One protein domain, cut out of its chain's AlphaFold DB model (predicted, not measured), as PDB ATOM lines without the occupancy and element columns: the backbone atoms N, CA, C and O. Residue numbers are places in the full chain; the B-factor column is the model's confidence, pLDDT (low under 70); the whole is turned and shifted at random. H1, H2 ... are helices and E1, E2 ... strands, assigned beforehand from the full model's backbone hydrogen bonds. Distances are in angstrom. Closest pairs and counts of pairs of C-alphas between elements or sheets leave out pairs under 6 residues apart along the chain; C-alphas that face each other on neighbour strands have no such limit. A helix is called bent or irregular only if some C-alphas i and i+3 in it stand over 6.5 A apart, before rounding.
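AT A GLANCE: This is residues 37 to 187 of the 304 residues of an uncharacterized protein of uncultured archaeon (UniProt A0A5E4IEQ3). Two strongly twisted sheets stand partly face to face, joined at one corner where E5 runs on into E6 and touching again where E9 meets E1. The hairpin E2 and E3, with H2, extends the seven-strand sheet to one end, where residues 89 to 94 stick out; H1 sits beside E6. The printed part has 151 residues with two named helices and twelve named strands, H1 E1 E2 E3 H2 E4 to E12 along the chain, mostly strand. The sheets, both mixed, run E1 E10 E7 E4 E5 E2 E3 and E6 E12 E11 E8 E9. The whole is compact, radius of gyration of the C-alphas 14.6 A, spanning 39 by 31 by 28 A.

HOW THE PARTS SIT: H1, residues 40 to 45, touches E6, residues 111 to 115; the closest C-alphas, Tyr 42 and Ala 112, are 5.9 A apart. H1 is irregular, with C-alphas 41 and 44 8.0 A apart; 0 of its 2 O i to N i+4 pairs but 2 of its 3 O i to N i+3 pairs are within hydrogen-bond range, while in H2, residues 85 to 90, every O i to N i+4 pair is. E1, residues 58 to 64, is antiparallel to E10, residues 153 to 160, with N 62 and O 156 at 2.9 A. E10 is antiparallel to E7, residues 119 to 126 (N 122 and O 157, 2.8 A), and E7 to E4, residues 99 to 103 (N 101 and O 123, 3.0 A). E4 and E5, residues 107 to 109, form a hairpin (N 102 and O 109, 2.8 A). E5 is parallel to E2, residues 73 to 76 (N 75 and O 108, 2.8 A), which forms a hairpin with E3, residues 81 to 84 (N 74 and O 83, 2.8 A). H2 stands up from this sheet at 53 degrees, over E3. E3, H2 and E4 make a split strand-helix-strand unit, two strands of one sheet that are not neighbours with a helix between them along the chain; E5 and E2 are between E3 and E4 in the sheet, and the crossover is right-handed. E6 is parallel to E12, residues 181 to 186 (N 114 and O 184, 2.9 A). E12 forms a hairpin with E11, residues 165 to 173 (N 167 and O 183, 2.8 A), and E11 is antiparallel to E8, residues 130 to 137 (N 135 and O 170, 2.8 A). E8 and E9, residues 143 to 150, form a hairpin (N 146 and O 134, 2.8 A). E9 touches E1, closest C-alphas Pro 61 and Phe 150, 6.1 A.

IN THESE COORDINATES: H1 begins at C-alpha 40 (156.240, 109.720, 107.452). E11, the longest strand, measures 27.0 A, E10 23.0 A and E7 22.5 A. E12 ends at C-alpha 186 (162.882, 118.554, 107.789).

THE WHOLE: C-alphas Gly 51 and Thr 93, the farthest apart, are 43.1 A apart. The printed part has no cut; the link H1 to E1 is long. Mean pLDDT of the printed part is 84.3, with residues 49 to 53 and 90 to 96 among those under 70.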
ATOM      1  N   VAL A  37     162.797 115.179 102.407       57.31
ATOM      2  CA  VAL A  37     162.893 113.952 103.201       57.31
ATOM      3  C   VAL A  37     161.481 113.554 103.623       57.31
ATOM      4  O   VAL A  37     160.780 114.341 104.256       57.31
ATOM      5  N   ASP A  38     161.044 112.353 103.243       72.12
ATOM      6  CA  ASP A  38     159.757 111.820 103.687       72.12
ATOM      7  C   ASP A  38     159.864 111.418 105.162       72.12
ATOM      8  O   ASP A  38     160.456 110.392 105.508       72.12
ATOM      9  N   VAL A  39     159.328 112.268 106.040       75.50
ATOM     10  CA  VAL A  39     159.322 112.048 107.491       75.50
ATOM     11  C   VAL A  39     158.301 110.990 107.915       75.50
ATOM     12  O   VAL A  39     158.411 110.452 109.013       75.50
ATOM     13  N   SER A  40     157.330 110.629 107.066       74.81
ATOM     14  CA  SER A  40     156.240 109.720 107.452       74.81
ATOM     15  C   SER A  40     156.728 108.311 107.814       74.81
ATOM     16  O   SER A  40     156.195 107.689 108.739       74.81
ATOM     17  N   GLN A  41     157.807 107.845 107.175       81.38
ATOM     18  CA  GLN A  41     158.466 106.571 107.494       81.38
ATOM     19  C   GLN A  41     159.058 106.537 108.917       81.38
ATOM     20  O   GLN A  41     159.246 105.464 109.487       81.38
ATOM     21  N   TYR A  42     159.317 107.706 109.508       87.12
ATOM     22  CA  TYR A  42     159.876 107.873 110.851       87.12
ATOM     23  C   TYR A  42     158.821 108.283 111.885       87.12
ATOM     24  O   TYR A  42     159.173 108.654 113.002       87.12
ATOM     25  N   SER A  43     157.531 108.193 111.547       84.19
ATOM     26  CA  SER A  43     156.410 108.627 112.398       84.19
ATOM     27  C   SER A  43     156.372 108.003 113.793       84.19
ATOM     28  O   SER A  43     155.789 108.585 114.701       84.19
ATOM     29  N   GLN A  44     157.021 106.856 114.002       89.06
ATOM     30  CA  GLN A  44     157.140 106.251 115.330       89.06
ATOM     31  C   GLN A  44     158.160 106.941 116.253       89.06
ATOM     32  O   GLN A  44     158.143 106.660 117.446       89.06
ATOM     33  N   TYR A  45     159.050 107.787 115.721       92.94
ATOM     34  CA  TYR A  45     160.188 108.395 116.432       92.94
ATOM     35  C   TYR A  45     159.976 109.866 116.802       92.94
ATOM     36  O   TYR A  45     160.861 110.498 117.386       92.94
ATOM     37  N   TYR A  46     158.830 110.440 116.443       89.94
ATOM     38  CA  TYR A  46     158.500 111.814 116.786       89.94
ATOM     39  C   TYR A  46     157.030 111.958 117.150       89.94
ATOM     40  O   TYR A  46     156.169 111.177 116.752       89.94
ATOM     41  N   SER A  47     156.738 113.015 117.892       83.62
ATOM     42  CA  SER A  47     155.379 113.463 118.159       83.62
ATOM     43  C   SER A  47     155.299 114.966 117.955       83.62
ATOM     44  O   SER A  47     156.265 115.684 118.202       83.62
ATOM     45  N   MET A  48     154.156 115.455 117.484       78.38
ATOM     46  CA  MET A  48     153.915 116.894 117.439       78.38
ATOM     47  C   MET A  48     153.419 117.340 118.822       78.38
ATOM     48  O   MET A  48     152.347 116.879 119.239       78.38
ATOM     49  N   PRO A  49     154.164 118.193 119.549       67.12
ATOM     50  CA  PRO A  49     153.722 118.697 120.838       67.12
ATOM     51  C   PRO A  49     152.407 119.467 120.683       67.12
ATOM     52  O   PRO A  49     152.199 120.212 119.728       67.12
ATOM     53  N   GLN A  50     151.497 119.264 121.635       57.62
ATOM     54  CA  GLN A  50     150.253 120.021 121.723       57.62
ATOM     55  C   GLN A  50     150.528 121.304 122.515       57.62
ATOM     56  O   GLN A  50     150.851 121.235 123.699       57.62
ATOM     57  N   GLY A  51     150.404 122.468 121.875       61.59
ATOM     58  CA  GLY A  51     150.579 123.769 122.525       61.59
ATOM     59  C   GLY A  51     151.797 124.550 122.029       61.59
ATOM     60  O   GLY A  51     152.213 124.413 120.882       61.59
ATOM     61  N   SER A  52     152.320 125.433 122.883       62.28
ATOM     62  CA  SER A  52     153.483 126.261 122.540       62.28
ATOM     63  C   SER A  52     154.757 125.424 122.471       62.28
ATOM     64  O   SER A  52     154.906 124.451 123.213       62.28
ATOM     65  N   ALA A  53     155.680 125.831 121.599       64.06
ATOM     66  CA  ALA A  53     157.010 125.241 121.513       64.06
ATOM     67  C   ALA A  53     157.691 125.220 122.899       64.06
ATOM     68  O   ALA A  53     157.590 126.211 123.634       64.06
ATOM     69  N   PRO A  54     158.382 124.126 123.273       70.88
ATOM     70  CA  PRO A  54     159.218 124.107 124.463       70.88
ATOM     71  C   PRO A  54     160.240 125.246 124.421       70.88
ATOM     72  O   PRO A  54     160.822 125.537 123.381       70.88
ATOM     73  N   THR A  55     160.506 125.864 125.569       70.56
ATOM     74  CA  THR A  55     161.557 126.892 125.687       70.56
ATOM     75  C   THR A  55     162.965 126.303 125.669       70.56
ATOM     76  O   THR A  55     163.940 127.047 125.617       70.56
ATOM     77  N   THR A  56     163.073 124.978 125.776       76.44
ATOM     78  CA  THR A  56     164.339 124.265 125.907       76.44
ATOM     79  C   THR A  56     164.432 123.199 124.830       76.44
ATOM     80  O   THR A  56     163.585 122.308 124.765       76.44
ATOM     81  N   HIS A  57     165.494 123.292 124.032       86.19
ATOM     82  CA  HIS A  57     165.821 122.366 122.951       86.19
ATOM     83  C   HIS A  57     166.042 120.928 123.440       86.19
ATOM     84  O   HIS A  57     165.475 119.975 122.909       86.19
ATOM     85  N   ILE A  58     166.811 120.779 124.523       91.44
ATOM     86  CA  ILE A  58     167.100 119.490 125.155       91.44
ATOM     87  C   ILE A  58     166.655 119.508 126.610       91.44
ATOM     88  O   ILE A  58     167.139 120.300 127.421       91.44
ATOM     89  N   ILE A  59     165.765 118.586 126.965       88.44
ATOM     90  CA  ILE A  59     165.322 118.395 128.348       88.44
ATOM     91  C   ILE A  59     166.252 117.401 129.043       88.44
ATOM     92  O   ILE A  59     166.594 116.363 128.478       88.44
ATOM     93  N   ALA A  60     166.639 117.724 130.279       89.38
ATOM     94  CA  ALA A  60     167.573 116.933 131.071       89.38
ATOM     95  C   ALA A  60     167.155 115.447 131.198       89.38
ATOM     96  O   ALA A  60     165.956 115.151 131.243       89.38
ATOM     97  N   PRO A  61     168.128 114.521 131.308       96.31
ATOM     98  CA  PRO A  61     167.873 113.096 131.463       96.31
ATOM     99  C   PRO A  61     166.956 112.787 132.648       96.31
ATOM    100  O   PRO A  61     167.150 113.281 133.759       96.31
ATOM    101  N   THR A  62     165.990 111.902 132.426       96.88
ATOM    102  CA  THR A  62     165.135 111.337 133.477       96.88
ATOM    103  C   THR A  62     165.274 109.824 133.507       96.88
ATOM    104  O   THR A  62     165.461 109.192 132.468       96.88
ATOM    105  N   LYS A  63     165.192 109.216 134.695       96.31
ATOM    106  CA  LYS A  63     165.265 107.757 134.822       96.31
ATOM    107  C   LYS A  63     164.108 107.105 134.065       96.31
ATOM    108  O   LYS A  63     162.950 107.465 134.272       96.31
ATOM    109  N   TYR A  64     164.422 106.118 133.235       95.50
ATOM    110  CA  TYR A  64     163.450 105.404 132.419       95.50
ATOM    111  C   TYR A  64     163.417 103.919 132.784       95.50
ATOM    112  O   TYR A  64     164.456 103.278 132.922       95.50
ATOM    113  N   ASP A  65     162.215 103.368 132.951       93.12
ATOM    114  CA  ASP A  65     162.021 101.928 133.126       93.12
ATOM    115  C   ASP A  65     161.643 101.294 131.787       93.12
ATOM    116  O   ASP A  65     160.578 101.584 131.226       93.12
ATOM    117  N   ILE A  66     162.537 100.440 131.286       90.00
ATOM    118  CA  ILE A  66     162.383  99.752 130.007       90.00
ATOM    119  C   ILE A  66     161.548  98.467 130.106       90.00
ATOM    120  O   ILE A  66     161.188  97.885 129.082       90.00
ATOM    121  N   ASN A  67     161.246  97.986 131.314       90.31
ATOM    122  CA  ASN A  67     160.563  96.707 131.487       90.31
ATOM    123  C   ASN A  67     159.174  96.718 130.831       90.31
ATOM    124  O   ASN A  67     158.347  97.590 131.095       90.31
ATOM    125  N   GLY A  68     158.929  95.747 129.945       88.75
ATOM    126  CA  GLY A  68     157.694  95.645 129.161       88.75
ATOM    127  C   GLY A  68     157.591  96.652 128.010       88.75
ATOM    128  O   GLY A  68     156.564  96.702 127.343       88.75
ATOM    129  N   LYS A  69     158.634  97.456 127.781       90.81
ATOM    130  CA  LYS A  69     158.723  98.484 126.731       90.81
ATOM    131  C   LYS A  69     159.943  98.279 125.835       90.81
ATOM    132  O   LYS A  69     160.409  99.219 125.193       90.81
ATOM    133  N   GLN A  70     160.502  97.070 125.842       91.25
ATOM    134  CA  GLN A  70     161.624  96.717 124.989       91.25
ATOM    135  C   GLN A  70     161.214  96.822 123.512       91.25
ATOM    136  O   GLN A  70     160.086  96.459 123.166       91.25
ATOM    137  N   PRO A  71     162.107  97.288 122.630       93.56
ATOM    138  CA  PRO A  71     161.830  97.299 121.205       93.56
ATOM    139  C   PRO A  71     161.777  95.861 120.678       93.56
ATOM    140  O   PRO A  71     162.396  94.954 121.233       93.56
ATOM    141  N   SER A  72     161.085  95.646 119.564       88.44
ATOM    142  CA  SER A  72     161.227  94.414 118.786       88.44
ATOM    143  C   SER A  72     162.481  94.453 117.912       88.44
ATOM    144  O   SER A  72     163.118  93.421 117.679       88.44
ATOM    145  N   THR A  73     162.845  95.650 117.443       87.50
ATOM    146  CA  THR A  73     163.866  95.865 116.411       87.50
ATOM    147  C   THR A  73     164.762  97.051 116.756       87.50
ATOM    148  O   THR A  73     164.290  98.076 117.244       87.50
ATOM    149  N   ILE A  74     166.054  96.916 116.474       87.94
ATOM    150  CA  ILE A  74     167.049  97.985 116.549       87.94
ATOM    151  C   ILE A  74     167.545  98.272 115.131       87.94
ATOM    152  O   ILE A  74     167.861  97.339 114.394       87.94
ATOM    153  N   TYR A  75     167.614  99.546 114.760       83.62
ATOM    154  CA  TYR A  75     168.050 100.012 113.448       83.62
ATOM    155  C   TYR A  75     169.386 100.758 113.549       83.62
ATOM    156  O   TYR A  75     169.490 101.794 114.208       83.62
ATOM    157  N   PHE A  76     170.410 100.234 112.879       77.44
ATOM    158  CA  PHE A  76     171.749 100.824 112.831       77.44
ATOM    159  C   PHE A  76     171.945 101.682 111.576       77.44
ATOM    160  O   PHE A  76     171.467 101.341 110.490       77.44
ATOM    161  N   GLY A  77     172.683 102.781 111.741       70.94
ATOM    162  CA  GLY A  77     173.078 103.698 110.676       70.94
ATOM    163  C   GLY A  77     171.922 104.388 109.944       70.94
ATOM    164  O   GLY A  77     170.735 104.233 110.244       70.94
ATOM    165  N   TYR A  78     172.281 105.152 108.913       68.81
ATOM    166  CA  TYR A  78     171.321 105.877 108.066       68.81
ATOM    167  C   TYR A  78     170.467 104.938 107.218       68.81
ATOM    168  O   TYR A  78     169.338 105.259 106.853       68.81
ATOM    169  N   GLN A  79     171.002 103.758 106.926       67.31
ATOM    170  CA  GLN A  79     170.360 102.757 106.084       67.31
ATOM    171  C   GLN A  79     169.319 101.919 106.822       67.31
ATOM    172  O   GLN A  79     168.683 101.077 106.196       67.31
ATOM    173  N   GLN A  80     169.121 102.168 108.125       73.44
ATOM    174  CA  GLN A  80     168.162 101.451 108.962       73.44
ATOM    175  C   GLN A  80     168.394  99.935 108.891       73.44
ATOM    176  O   GLN A  80     167.480  99.158 108.611       73.44
ATOM    177  N   GLN A  81     169.631  99.499 109.142       73.12
ATOM    178  CA  GLN A  81     169.943  98.075 109.184       73.12
ATOM    179  C   GLN A  81     169.288  97.449 110.419       73.12
ATOM    180  O   GLN A  81     169.636  97.782 111.551       73.12
ATOM    181  N   ALA A  82     168.335  96.545 110.197       79.75
ATOM    182  CA  ALA A  82     167.528  95.949 111.253       79.75
ATOM    183  C   ALA A  82     168.234  94.769 111.934       79.75
ATOM    184  O   ALA A  82     168.698  93.844 111.264       79.75
ATOM    185  N   VAL A  83     168.213  94.750 113.265       80.56
ATOM    186  CA  VAL A  83     168.511  93.570 114.091       80.56
ATOM    187  C   VAL A  83     167.414  93.374 115.134       80.56
ATOM    188  O   VAL A  83     166.752  94.327 115.548       80.56
ATOM    189  N   THR A  84     167.193  92.138 115.577       85.81
ATOM    190  CA  THR A  84     166.226  91.876 116.657       85.81
ATOM    191  C   THR A  84     166.764  92.342 118.008       85.81
ATOM    192  O   THR A  84     167.976  92.357 118.241       85.81
ATOM    193  N   TYR A  85     165.870  92.685 118.936       85.81
ATOM    194  CA  TYR A  85     166.291  93.078 120.282       85.81
ATOM    195  C   TYR A  85     166.989  91.946 121.049       85.81
ATOM    196  O   TYR A  85     167.937  92.201 121.782       85.81
ATOM    197  N   SER A  86     166.598  90.684 120.843       85.06
ATOM    198  CA  SER A  86     167.296  89.543 121.449       85.06
ATOM    199  C   SER A  86     168.731  89.415 120.935       85.06
ATOM    200  O   SER A  86     169.640  89.233 121.741       85.06
ATOM    201  N   GLN A  87     168.956  89.583 119.626       81.06
ATOM    202  CA  GLN A  87     170.306  89.652 119.055       81.06
ATOM    203  C   GLN A  87     171.089  90.818 119.665       81.06
ATOM    204  O   GLN A  87     172.192  90.605 120.162       81.06
ATOM    205  N   TYR A  88     170.474  92.004 119.743       82.88
ATOM    206  CA  TYR A  88     171.051  93.166 120.423       82.88
ATOM    207  C   TYR A  88     171.480  92.863 121.869       82.88
ATOM    208  O   TYR A  88     172.583  93.214 122.276       82.88
ATOM    209  N   GLN A  89     170.649  92.149 122.635       79.94
ATOM    210  CA  GLN A  89     170.953  91.757 124.015       79.94
ATOM    211  C   GLN A  89     172.037  90.677 124.121       79.94
ATOM    212  O   GLN A  89     172.792  90.665 125.092       79.94
ATOM    213  N   THR A  90     172.126  89.765 123.147       68.69
ATOM    214  CA  THR A  90     173.169  88.724 123.123       68.69
ATOM    215  C   THR A  90     174.558  89.281 122.843       68.69
ATOM    216  O   THR A  90     175.548  88.626 123.165       68.69
ATOM    217  N   TYR A  91     174.655  90.521 122.357       61.94
ATOM    218  CA  TYR A  91     175.904  91.275 122.275       61.94
ATOM    219  C   TYR A  91     176.388  91.735 123.659       61.94
ATOM    220  O   TYR A  91     176.868  92.854 123.803       61.94
ATOM    221  N   ALA A  92     176.287  90.882 124.684       45.03
ATOM    222  CA  ALA A  92     176.624  91.123 126.090       45.03
ATOM    223  C   ALA A  92     178.032  91.726 126.338       45.03
ATOM    224  O   ALA A  92     178.366  92.080 127.462       45.03
ATOM    225  N   THR A  93     178.859  91.877 125.304       45.91
ATOM    226  CA  THR A  93     180.169  92.537 125.297       45.91
ATOM    227  C   THR A  93     180.124  94.043 124.958       45.91
ATOM    228  O   THR A  93     181.160  94.698 125.032       45.91
ATOM    229  N   TYR A  94     178.956  94.619 124.634       40.53
ATOM    230  CA  TYR A  94     178.789  96.035 124.253       40.53
ATOM    231  C   TYR A  94     178.410  97.006 125.390       40.53
ATOM    232  O   TYR A  94     178.473  98.218 125.206       40.53
ATOM    233  N   THR A  95     178.039  96.534 126.581       43.97
ATOM    234  CA  THR A  95     177.450  97.395 127.636       43.97
ATOM    235  C   THR A  95     178.393  97.773 128.777       43.97
ATOM    236  O   THR A  95     177.952  98.296 129.799       43.97
ATOM    237  N   GLY A  96     179.705  97.584 128.612       53.72
ATOM    238  CA  GLY A  96     180.659  98.302 129.462       53.72
ATOM    239  C   GLY A  96     180.581  99.821 129.247       53.72
ATOM    240  O   GLY A  96     180.804 100.582 130.184       53.72
ATOM    241  N   GLY A  97     180.234 100.245 128.024       71.06
ATOM    242  CA  GLY A  97     180.173 101.642 127.602       71.06
ATOM    243  C   GLY A  97     178.761 102.224 127.529       71.06
ATOM    244  O   GLY A  97     177.752 101.548 127.724       71.06
ATOM    245  N   ASN A  98     178.715 103.516 127.230       85.69
ATOM    246  CA  ASN A  98     177.488 104.279 127.051       85.69
ATOM    247  C   ASN A  98     176.882 104.009 125.656       85.69
ATOM    248  O   ASN A  98     177.619 103.799 124.697       85.69
ATOM    249  N   SER A  99     175.556 104.039 125.504       89.88
ATOM    250  CA  SER A  99     174.905 104.000 124.178       89.88
ATOM    251  C   SER A  99     173.716 104.948 124.096       89.88
ATOM    252  O   SER A  99     173.051 105.201 125.099       89.88
ATOM    253  N   LEU A 100     173.478 105.502 122.909       93.62
ATOM    254  CA  LEU A 100     172.435 106.484 122.640       93.62
ATOM    255  C   LEU A 100     171.579 106.028 121.461       93.62
ATOM    256  O   LEU A 100     172.102 105.602 120.434       93.62
ATOM    257  N   TRP A 101     170.265 106.155 121.604       96.00
ATOM    258  CA  TRP A 101     169.297 105.753 120.587       96.00
ATOM    259  C   TRP A 101     168.188 106.783 120.444       96.00
ATOM    260  O   TRP A 101     167.823 107.432 121.419       96.00
ATOM    261  N   ILE A 102     167.597 106.884 119.259       97.94
ATOM    262  CA  ILE A 102     166.308 107.542 119.056       97.94
ATOM    263  C   ILE A 102     165.232 106.493 119.337       97.94
ATOM    264  O   ILE A 102     165.168 105.449 118.683       97.94
ATOM    265  N   GLN A 103     164.416 106.745 120.355       97.25
ATOM    266  CA  GLN A 103     163.376 105.835 120.800       97.25
ATOM    267  C   GLN A 103     162.121 106.004 119.943       97.25
ATOM    268  O   GLN A 103     161.566 107.096 119.838       97.25
ATOM    269  N   GLY A 104     161.646 104.896 119.380       93.62
ATOM    270  CA  GLY A 104     160.326 104.783 118.778       93.62
ATOM    271  C   GLY A 104     159.373 103.931 119.613       93.62
ATOM    272  O   GLY A 104     159.724 103.421 120.679       93.62
ATOM    273  N   ALA A 105     158.149 103.761 119.110       87.12
ATOM    274  CA  ALA A 105     157.107 102.983 119.784       87.12
ATOM    275  C   ALA A 105     157.443 101.485 119.896       87.12
ATOM    276  O   ALA A 105     157.201 100.876 120.936       87.12
ATOM    277  N   THR A 106     157.992 100.890 118.833       86.50
ATOM    278  CA  THR A 106     158.324  99.452 118.773       86.50
ATOM    279  C   THR A 106     159.775  99.188 118.393       86.50
ATOM    280  O   THR A 106     160.212  98.039 118.378       86.50
ATOM    281  N   SER A 107     160.549 100.231 118.098       94.31
ATOM    282  CA  SER A 107     161.934 100.096 117.663       94.31
ATOM    283  C   SER A 107     162.808 101.242 118.149       94.31
ATOM    284  O   SER A 107     162.305 102.296 118.538       94.31
ATOM    285  N   TRP A 108     164.120 101.029 118.145       94.75
ATOM    286  CA  TRP A 108     165.117 102.075 118.375       94.75
ATOM    287  C   TRP A 108     165.961 102.263 117.123       94.75
ATOM    288  O   TRP A 108     166.190 101.300 116.395       94.75
ATOM    289  N   THR A 109     166.455 103.475 116.886       93.19
ATOM    290  CA  THR A 109     167.250 103.775 115.690       93.19
ATOM    291  C   THR A 109     168.392 104.752 115.957       93.19
ATOM    292  O   THR A 109     168.333 105.541 116.899       93.19
ATOM    293  N   GLN A 110     169.437 104.709 115.131       89.38
ATOM    294  CA  GLN A 110     170.504 105.721 115.114       89.38
ATOM    295  C   GLN A 110     170.188 106.909 114.205       89.38
ATOM    296  O   GLN A 110     170.854 107.936 114.302       89.38
ATOM    297  N   TYR A 111     169.183 106.787 113.337       90.31
ATOM    298  CA  TYR A 111     168.808 107.845 112.409       90.31
ATOM    299  C   TYR A 111     167.295 107.979 112.298       90.31
ATOM    300  O   TYR A 111     166.594 106.993 112.070       90.31
ATOM    301  N   ALA A 112     166.796 109.205 112.393       90.12
ATOM    302  CA  ALA A 112     165.416 109.517 112.056       90.12
ATOM    303  C   ALA A 112     165.332 110.875 111.366       90.12
ATOM    304  O   ALA A 112     166.058 111.804 111.722       90.12
ATOM    305  N   ALA A 113     164.417 111.000 110.409       86.88
ATOM    306  CA  ALA A 113     164.009 112.301 109.910       86.88
ATOM    307  C   ALA A 113     162.690 112.720 110.553       86.88
ATOM    308  O   ALA A 113     161.731 111.951 110.560       86.88
ATOM    309  N   VAL A 114     162.636 113.935 111.083       86.69
ATOM    310  CA  VAL A 114     161.497 114.419 111.868       86.69
ATOM    311  C   VAL A 114     161.070 115.796 111.367       86.69
ATOM    312  O   VAL A 114     161.909 116.552 110.878       86.69
ATOM    313  N   PRO A 115     159.782 116.157 111.437       82.62
ATOM    314  CA  PRO A 115     159.357 117.497 111.069       82.62
ATOM    315  C   PRO A 115     159.856 118.531 112.086       82.62
ATOM    316  O   PRO A 115     159.868 118.274 113.292       82.62
ATOM    317  N   GLN A 116     160.206 119.724 111.609       82.88
ATOM    318  CA  GLN A 116     160.478 120.872 112.469       82.88
ATOM    319  C   GLN A 116     159.285 121.123 113.400       82.88
ATOM    320  O   GLN A 116     158.123 121.032 112.999       82.88
ATOM    321  N   GLY A 117     159.580 121.430 114.657       77.56
ATOM    322  CA  GLY A 117     158.593 121.640 115.704       77.56
ATOM    323  C   GLY A 117     158.046 120.357 116.327       77.56
ATOM    324  O   GLY A 117     157.181 120.452 117.194       77.56
ATOM    325  N   SER A 118     158.529 119.179 115.926       88.56
ATOM    326  CA  SER A 118     158.247 117.922 116.626       88.56
ATOM    327  C   SER A 118     159.189 117.692 117.806       88.56
ATOM    328  O   SER A 118     160.207 118.365 117.956       88.56
ATOM    329  N   SER A 119     158.847 116.717 118.640       87.62
ATOM    330  CA  SER A 119     159.702 116.221 119.712       87.62
ATOM    331  C   SER A 119     160.041 114.756 119.483       87.62
ATOM    332  O   SER A 119     159.153 113.953 119.179       87.62
ATOM    333  N   SER A 120     161.302 114.407 119.713       94.81
ATOM    334  CA  SER A 120     161.807 113.036 119.724       94.81
ATOM    335  C   SER A 120     162.336 112.677 121.099       94.81
ATOM    336  O   SER A 120     162.903 113.504 121.813       94.81
ATOM    337  N   SER A 121     162.172 111.411 121.457       96.56
ATOM    338  CA  SER A 121     162.760 110.860 122.668       96.56
ATOM    339  C   SER A 121     164.065 110.152 122.333       96.56
ATOM    340  O   SER A 121     164.128 109.310 121.442       96.56
ATOM    341  N   LEU A 122     165.110 110.497 123.069       98.12
ATOM    342  CA  LEU A 122     166.404 109.844 123.053       98.12
ATOM    343  C   LEU A 122     166.521 108.936 124.276       98.12
ATOM    344  O   LEU A 122     166.153 109.323 125.387       98.12
ATOM    345  N   LEU A 123     167.067 107.744 124.073       96.94
ATOM    346  CA  LEU A 123     167.320 106.756 125.107       96.94
ATOM    347  C   LEU A 123     168.828 106.627 125.321       96.94
ATOM    348  O   LEU A 123     169.530 106.017 124.514       96.94
ATOM    349  N   ALA A 124     169.321 107.210 126.410       96.00
ATOM    350  CA  ALA A 124     170.710 107.102 126.836       96.00
ATOM    351  C   ALA A 124     170.864 105.961 127.851       96.00
ATOM    352  O   ALA A 124     170.203 105.936 128.891       96.00
ATOM    353  N   ILE A 125     171.750 105.015 127.561       92.88
ATOM    354  CA  ILE A 125     172.009 103.832 128.382       92.88
ATOM    355  C   ILE A 125     173.416 103.953 128.961       92.88
ATOM    356  O   ILE A 125     174.383 104.054 128.208       92.88
ATOM    357  N   SER A 126     173.530 103.931 130.287       89.94
ATOM    358  CA  SER A 126     174.811 103.987 130.998       89.94
ATOM    359  C   SER A 126     174.833 102.981 132.139       89.94
ATOM    360  O   SER A 126     173.919 102.957 132.957       89.94
ATOM    361  N   SER A 127     175.871 102.152 132.231       84.19
ATOM    362  CA  SER A 127     175.994 101.154 133.302       84.19
ATOM    363  C   SER A 127     176.241 101.795 134.674       84.19
ATOM    364  O   SER A 127     175.667 101.354 135.670       84.19
ATOM    365  N   THR A 128     177.045 102.859 134.730       86.19
ATOM    366  CA  THR A 128     177.433 103.535 135.977       86.19
ATOM    367  C   THR A 128     176.600 104.774 136.282       86.19
ATOM    368  O   THR A 128     176.439 105.112 137.452       86.19
ATOM    369  N   GLY A 129     176.077 105.461 135.259       89.75
ATOM    370  CA  GLY A 129     175.572 106.824 135.421       89.75
ATOM    371  C   GLY A 129     176.665 107.786 135.905       89.75
ATOM    372  O   GLY A 129     177.848 107.443 135.920       89.75
ATOM    373  N   GLY A 130     176.262 108.992 136.300       94.19
ATOM    374  CA  GLY A 130     177.152 110.038 136.798       94.19
ATOM    375  C   GLY A 130     176.950 111.376 136.097       94.19
ATOM    376  O   GLY A 130     176.055 111.551 135.268       94.19
ATOM    377  N   ASN A 131     177.791 112.343 136.450       95.75
ATOM    378  CA  ASN A 131     177.802 113.631 135.771       95.75
ATOM    379  C   ASN A 131     178.495 113.501 134.412       95.75
ATOM    380  O   ASN A 131     179.563 112.902 134.303       95.75
ATOM    381  N   GLY A 132     177.904 114.096 133.384       94.25
ATOM    382  CA  GLY A 132     178.408 113.999 132.027       94.25
ATOM    383  C   GLY A 132     177.932 115.136 131.143       94.25
ATOM    384  O   GLY A 132     177.236 116.054 131.580       94.25
ATOM    385  N   TYR A 133     178.312 115.055 129.875       93.88
ATOM    386  CA  TYR A 133     177.880 116.001 128.857       93.88
ATOM    387  C   TYR A 133     177.111 115.271 127.766       93.88
ATOM    388  O   TYR A 133     177.582 114.251 127.267       93.88
ATOM    389  N   LEU A 134     175.959 115.817 127.383       94.62
ATOM    390  CA  LEU A 134     175.346 115.545 126.088       94.62
ATOM    391  C   LEU A 134     175.857 116.596 125.105       94.62
ATOM    392  O   LEU A 134     175.708 117.797 125.337       94.62
ATOM    393  N   TYR A 135     176.469 116.133 124.033       90.50
ATOM    394  CA  TYR A 135     176.974 116.952 122.952       90.50
ATOM    395  C   TYR A 135     175.995 116.948 121.795       90.50
ATOM    396  O   TYR A 135     175.380 115.923 121.495       90.50
ATOM    397  N   GLU A 136     175.911 118.088 121.133       91.38
ATOM    398  CA  GLU A 136     175.143 118.270 119.921       91.38
ATOM    399  C   GLU A 136     175.968 119.054 118.907       91.38
ATOM    400  O   GLU A 136     176.554 120.086 119.233       91.38
ATOM    401  N   ILE A 137     176.004 118.553 117.679       81.12
ATOM    402  CA  ILE A 137     176.497 119.278 116.515       81.12
ATOM    403  C   ILE A 137     175.270 119.664 115.702       81.12
ATOM    404  O   ILE A 137     174.519 118.791 115.262       81.12
ATOM    405  N   TYR A 138     175.071 120.961 115.534       83.69
ATOM    406  CA  TYR A 138     173.980 121.516 114.754       83.69
ATOM    407  C   TYR A 138     174.283 121.490 113.249       83.69
ATOM    408  O   TYR A 138     175.433 121.284 112.847       83.69
ATOM    409  N   PRO A 139     173.271 121.735 112.399       75.56
ATOM    410  CA  PRO A 139     173.412 121.634 110.945       75.56
ATOM    411  C   PRO A 139     174.461 122.562 110.318       75.56
ATOM    412  O   PRO A 139     175.002 122.256 109.260       75.56
ATOM    413  N   ASP A 140     174.744 123.696 110.952       70.75
ATOM    414  CA  ASP A 140     175.764 124.676 110.553       70.75
ATOM    415  C   ASP A 140     177.169 124.346 111.104       70.75
ATOM    416  O   ASP A 140     178.108 125.120 110.925       70.75
ATOM    417  N   GLY A 141     177.317 123.207 111.789       67.50
ATOM    418  CA  GLY A 141     178.561 122.754 112.404       67.50
ATOM    419  C   GLY A 141     178.818 123.310 113.804       67.50
ATOM    420  O   GLY A 141     179.841 122.965 114.402       67.50
ATOM    421  N   HIS A 142     177.929 124.140 114.363       76.06
ATOM    422  CA  HIS A 142     178.139 124.642 115.715       76.06
ATOM    423  C   HIS A 142     177.967 123.531 116.756       76.06
ATOM    424  O   HIS A 142     177.097 122.666 116.661       76.06
ATOM    425  N   PHE A 143     178.830 123.555 117.770       76.62
ATOM    426  CA  PHE A 143     178.902 122.519 118.792       76.62
ATOM    427  C   PHE A 143     178.391 123.038 120.133       76.62
ATOM    428  O   PHE A 143     178.925 124.005 120.685       76.62
ATOM    429  N   VAL A 144     177.398 122.352 120.693       84.94
ATOM    430  CA  VAL A 144     176.816 122.637 122.006       84.94
ATOM    431  C   VAL A 144     177.090 121.470 122.946       84.94
ATOM    432  O   VAL A 144     177.099 120.305 122.554       84.94
ATOM    433  N   LYS A 145     177.316 121.783 124.225       88.56
ATOM    434  CA  LYS A 145     177.430 120.788 125.292       88.56
ATOM    435  C   LYS A 145     176.491 121.138 126.437       88.56
ATOM    436  O   LYS A 145     176.543 122.242 126.972       88.56
ATOM    437  N   ASN A 146     175.681 120.174 126.842       90.06
ATOM    438  CA  ASN A 146     174.759 120.287 127.959       90.06
ATOM    439  C   ASN A 146     175.262 119.416 129.110       90.06
ATOM    440  O   ASN A 146     175.453 118.214 128.938       90.06
ATOM    441  N   TYR A 147     175.515 120.027 130.267       94.25
ATOM    442  CA  TYR A 147     175.978 119.312 131.454       94.25
ATOM    443  C   TYR A 147     174.790 118.740 132.221       94.25
ATOM    444  O   TYR A 147     173.927 119.492 132.675       94.25
ATOM    445  N   PHE A 148     174.765 117.422 132.387       96.25
ATOM    446  CA  PHE A 148     173.656 116.715 133.010       96.25
ATOM    447  C   PHE A 148     174.130 115.621 133.959       96.25
ATOM    448  O   PHE A 148     175.243 115.104 133.853       96.25
ATOM    449  N   TYR A 149     173.232 115.236 134.860       96.38
ATOM    450  CA  TYR A 149     173.354 114.002 135.617       96.38
ATOM    451  C   TYR A 149     172.614 112.879 134.883       96.38
ATOM    452  O   TYR A 149     171.432 113.014 134.571       96.38
ATOM    453  N   PHE A 150     173.302 111.770 134.633       96.31
ATOM    454  CA  PHE A 150     172.745 110.561 134.040       96.31
ATOM    455  C   PHE A 150     172.571 109.497 135.123       96.31
ATOM    456  O   PHE A 150     173.470 109.240 135.925       96.31
ATOM    457  N   TYR A 151     171.417 108.846 135.145       95.50
ATOM    458  CA  TYR A 151     171.141 107.744 136.055       95.50
ATOM    459  C   TYR A 151     171.770 106.440 135.535       95.50
ATOM    460  O   TYR A 151     171.829 106.235 134.320       95.50
ATOM    461  N   PRO A 152     172.188 105.524 136.426       92.81
ATOM    462  CA  PRO A 152     172.513 104.161 136.025       92.81
ATOM    463  C   PRO A 152     171.301 103.482 135.367       92.81
ATOM    464  O   PRO A 152     170.170 103.589 135.857       92.81
ATOM    465  N   GLY A 153     171.541 102.754 134.281       92.31
ATOM    466  CA  GLY A 153     170.531 102.129 133.436       92.31
ATOM    467  C   GLY A 153     170.084 103.031 132.285       92.31
ATOM    468  O   GLY A 153     170.906 103.588 131.558       92.31
ATOM    469  N   TYR A 154     168.768 103.127 132.093       94.44
ATOM    470  CA  TYR A 154     168.143 103.824 130.972       94.44
ATOM    471  C   TYR A 154     167.703 105.230 131.375       94.44
ATOM    472  O   TYR A 154     167.112 105.438 132.438       94.44
ATOM    473  N   ASN A 155     167.953 106.186 130.489       96.69
ATOM    474  CA  ASN A 155     167.617 107.587 130.660       96.69
ATOM    475  C   ASN A 155     166.842 108.078 129.444       96.69
ATOM    476  O   ASN A 155     167.291 107.880 128.316       96.69
ATOM    477  N   LEU A 156     165.722 108.753 129.678       97.44
ATOM    478  CA  LEU A 156     164.972 109.437 128.636       97.44
ATOM    479  C   LEU A 156     165.401 110.903 128.579       97.44
ATOM    480  O   LEU A 156     165.401 111.590 129.603       97.44
ATOM    481  N   ILE A 157     165.740 111.368 127.384       97.44
ATOM    482  CA  ILE A 157     166.100 112.754 127.073       97.44
ATOM    483  C   ILE A 157     165.161 113.200 125.958       97.44
ATOM    484  O   ILE A 157     165.017 112.493 124.966       97.44
ATOM    485  N   ASN A 158     164.514 114.355 126.092       93.62
ATOM    486  CA  ASN A 158     163.678 114.875 125.009       93.62
ATOM    487  C   ASN A 158     164.462 115.885 124.184       93.62
ATOM    488  O   ASN A 158     165.073 116.797 124.739       93.62
ATOM    489  N   PHE A 159     164.394 115.709 122.871       95.12
ATOM    490  CA  PHE A 159     164.926 116.597 121.851       95.12
ATOM    491  C   PHE A 159     163.759 117.294 121.153       95.12
ATOM    492  O   PHE A 159     162.812 116.628 120.724       95.12
ATOM    493  N   TYR A 160     163.813 118.616 121.042       90.25
ATOM    494  CA  TYR A 160     162.854 119.411 120.286       90.25
ATOM    495  C   TYR A 160     163.459 119.798 118.935       90.25
ATOM    496  O   TYR A 160     164.566 120.294 118.865       90.25
ATOM    497  N   ALA A 161     162.756 119.570 117.834       89.12
ATOM    498  CA  ALA A 161     163.277 119.823 116.494       89.12
ATOM    499  C   ALA A 161     163.148 121.311 116.111       89.12
ATOM    500  O   ALA A 161     162.296 121.668 115.294       89.12
ATOM    501  N   ASP A 162     163.939 122.192 116.730       82.69
ATOM    502  CA  ASP A 162     163.828 123.649 116.559       82.69
ATOM    503  C   ASP A 162     164.414 124.175 115.238       82.69
ATOM    504  O   ASP A 162     163.837 125.065 114.603       82.69
ATOM    505  N   THR A 163     165.515 123.580 114.787       83.44
ATOM    506  CA  THR A 163     166.335 124.055 113.674       83.44
ATOM    507  C   THR A 163     166.301 123.039 112.544       83.44
ATOM    508  O   THR A 163     166.437 121.844 112.763       83.44
ATOM    509  N   VAL A 164     166.085 123.501 111.311       81.62
ATOM    510  CA  VAL A 164     166.091 122.625 110.131       81.62
ATOM    511  C   VAL A 164     167.513 122.170 109.818       81.62
ATOM    512  O   VAL A 164     168.427 122.988 109.744       81.62
ATOM    513  N   GLY A 165     167.660 120.879 109.528       75.94
ATOM    514  CA  GLY A 165     168.906 120.247 109.117       75.94
ATOM    515  C   GLY A 165     169.284 119.065 110.005       75.94
ATOM    516  O   GLY A 165     168.500 118.600 110.828       75.94
ATOM    517  N   GLN A 166     170.489 118.539 109.810       84.31
ATOM    518  CA  GLN A 166     170.961 117.384 110.563       84.31
ATOM    519  C   GLN A 166     171.603 117.796 111.889       84.31
ATOM    520  O   GLN A 166     172.590 118.523 111.901       84.31
ATOM    521  N   HIS A 167     171.075 117.251 112.978       87.81
ATOM    522  CA  HIS A 167     171.650 117.329 114.312       87.81
ATOM    523  C   HIS A 167     172.312 115.998 114.650       87.81
ATOM    524  O   HIS A 167     171.702 114.943 114.464       87.81
ATOM    525  N   ILE A 168     173.541 116.033 115.161       88.06
ATOM    526  CA  ILE A 168     174.265 114.839 115.613       88.06
ATOM    527  C   ILE A 168     174.427 114.922 117.122       88.06
ATOM    528  O   ILE A 168     175.005 115.883 117.625       88.06
ATOM    529  N   LEU A 169     173.957 113.905 117.841       93.69
ATOM    530  CA  LEU A 169     174.008 113.857 119.299       93.69
ATOM    531  C   LEU A 169     174.802 112.650 119.790       93.69
ATOM    532  O   LEU A 169     174.691 111.557 119.242       93.69
ATOM    533  N   LEU A 170     175.575 112.844 120.855       92.75
ATOM    534  CA  LEU A 170     176.259 111.790 121.615       92.75
ATOM    535  C   LEU A 170     176.477 112.262 123.056       92.75
ATOM    536  O   LEU A 170     176.475 113.463 123.314       92.75
ATOM    537  N   PHE A 171     176.697 111.362 124.010       92.25
ATOM    538  CA  PHE A 171     177.021 111.754 125.383       92.25
ATOM    539  C   PHE A 171     178.276 111.073 125.909       92.25
ATOM    540  O   PHE A 171     178.716 110.045 125.397       92.25
ATOM    541  N   ALA A 172     178.856 111.661 126.953       88.69
ATOM    542  CA  ALA A 172     179.991 111.087 127.654       88.69
ATOM    543  C   ALA A 172     179.868 111.251 129.170       88.69
ATOM    544  O   ALA A 172     179.494 112.319 129.655       88.69
ATOM    545  N   ILE A 173     180.247 110.200 129.898       88.75
ATOM    546  CA  ILE A 173     180.349 110.160 131.363       88.75
ATOM    547  C   ILE A 173     181.701 109.537 131.692       88.75
ATOM    548  O   ILE A 173     182.010 108.477 131.150       88.75
ATOM    549  N   ASP A 174     182.507 110.196 132.528       81.12
ATOM    550  CA  ASP A 174     183.805 109.696 133.009       81.12
ATOM    551  C   ASP A 174     184.636 108.981 131.924       81.12
ATOM    552  O   ASP A 174     185.038 107.827 132.058       81.12
ATOM    553  N   TYR A 175     184.883 109.693 130.816       72.44
ATOM    554  CA  TYR A 175     185.661 109.249 129.646       72.44
ATOM    555  C   TYR A 175     185.040 108.124 128.797       72.44
ATOM    556  O   TYR A 175     185.588 107.796 127.746       72.44
ATOM    557  N   SER A 176     183.882 107.583 129.182       82.75
ATOM    558  CA  SER A 176     183.103 106.653 128.359       82.75
ATOM    559  C   SER A 176     182.157 107.428 127.444       82.75
ATOM    560  O   SER A 176     181.232 108.090 127.916       82.75
ATOM    561  N   ILE A 177     182.385 107.354 126.134       82.25
ATOM    562  CA  ILE A 177     181.585 108.034 125.104       82.25
ATOM    563  C   ILE A 177     180.534 107.062 124.546       82.25
ATOM    564  O   ILE A 177     180.796 105.864 124.447       82.25
ATOM    565  N   SER A 178     179.345 107.564 124.209       86.94
ATOM    566  CA  SER A 178     178.314 106.800 123.504       86.94
ATOM    567  C   SER A 178     178.552 106.748 121.997       86.94
ATOM    568  O   SER A 178     179.266 107.574 121.437       86.94
ATOM    569  N   ASN A 179     177.860 105.849 121.296       85.12
ATOM    570  CA  ASN A 179     177.642 106.055 119.864       85.12
ATOM    571  C   ASN A 179     176.914 107.390 119.608       85.12
ATOM    572  O   ASN A 179     176.278 107.950 120.511       85.12
ATOM    573  N   ALA A 180     176.987 107.868 118.368       85.69
ATOM    574  CA  ALA A 180     176.210 109.013 117.915       85.69
ATOM    575  C   ALA A 180     174.847 108.581 117.355       85.69
ATOM    576  O   ALA A 180     174.669 107.439 116.917       85.69
ATOM    577  N   VAL A 181     173.901 109.516 117.367       90.06
ATOM    578  CA  VAL A 181     172.636 109.443 116.631       90.06
ATOM    579  C   VAL A 181     172.462 110.708 115.805       90.06
ATOM    580  O   VAL A 181     172.939 111.773 116.195       90.06
ATOM    581  N   ALA A 182     171.762 110.596 114.683       89.00
ATOM    582  CA  ALA A 182     171.481 111.709 113.794       89.00
ATOM    583  C   ALA A 182     169.971 111.937 113.661       89.00
ATOM    584  O   ALA A 182     169.219 111.043 113.267       89.00
ATOM    585  N   ILE A 183     169.533 113.157 113.956       91.81
ATOM    586  CA  ILE A 183     168.156 113.603 113.754       91.81
ATOM    587  C   ILE A 183     168.159 114.602 112.604       91.81
ATOM    588  O   ILE A 183     168.720 115.689 112.713       91.81
ATOM    589  N   ASN A 184     167.544 114.234 111.484       87.88
ATOM    590  CA  ASN A 184     167.399 115.120 110.338       87.88
ATOM    591  C   ASN A 184     166.068 115.870 110.419       87.88
ATOM    592  O   ASN A 184     165.006 115.310 110.145       87.88
ATOM    593  N   VAL A 185     166.119 117.135 110.815       85.81
ATOM    594  CA  VAL A 185     164.941 117.984 110.951       85.81
ATOM    595  C   VAL A 185     164.557 118.539 109.583       85.81
ATOM    596  O   VAL A 185     165.245 119.387 109.014       85.81
ATOM    597  N   ALA A 186     163.438 118.068 109.044       80.38
ATOM    598  CA  ALA A 186     162.882 118.554 107.789       80.38
ATOM    599  C   ALA A 186     161.964 119.767 108.033       80.38
ATOM    600  O   ALA A 186     161.232 119.778 109.025       80.38
ATOM    601  N   PRO A 187     161.915 120.762 107.125       72.44
ATOM    602  CA  PRO A 187     160.962 121.865 107.227       72.44
ATOM    603  C   PRO A 187     159.532 121.332 107.346       72.44
ATOM    604  O   PRO A 187     159.103 120.508 106.532       72.44
TER     605      PRO A 187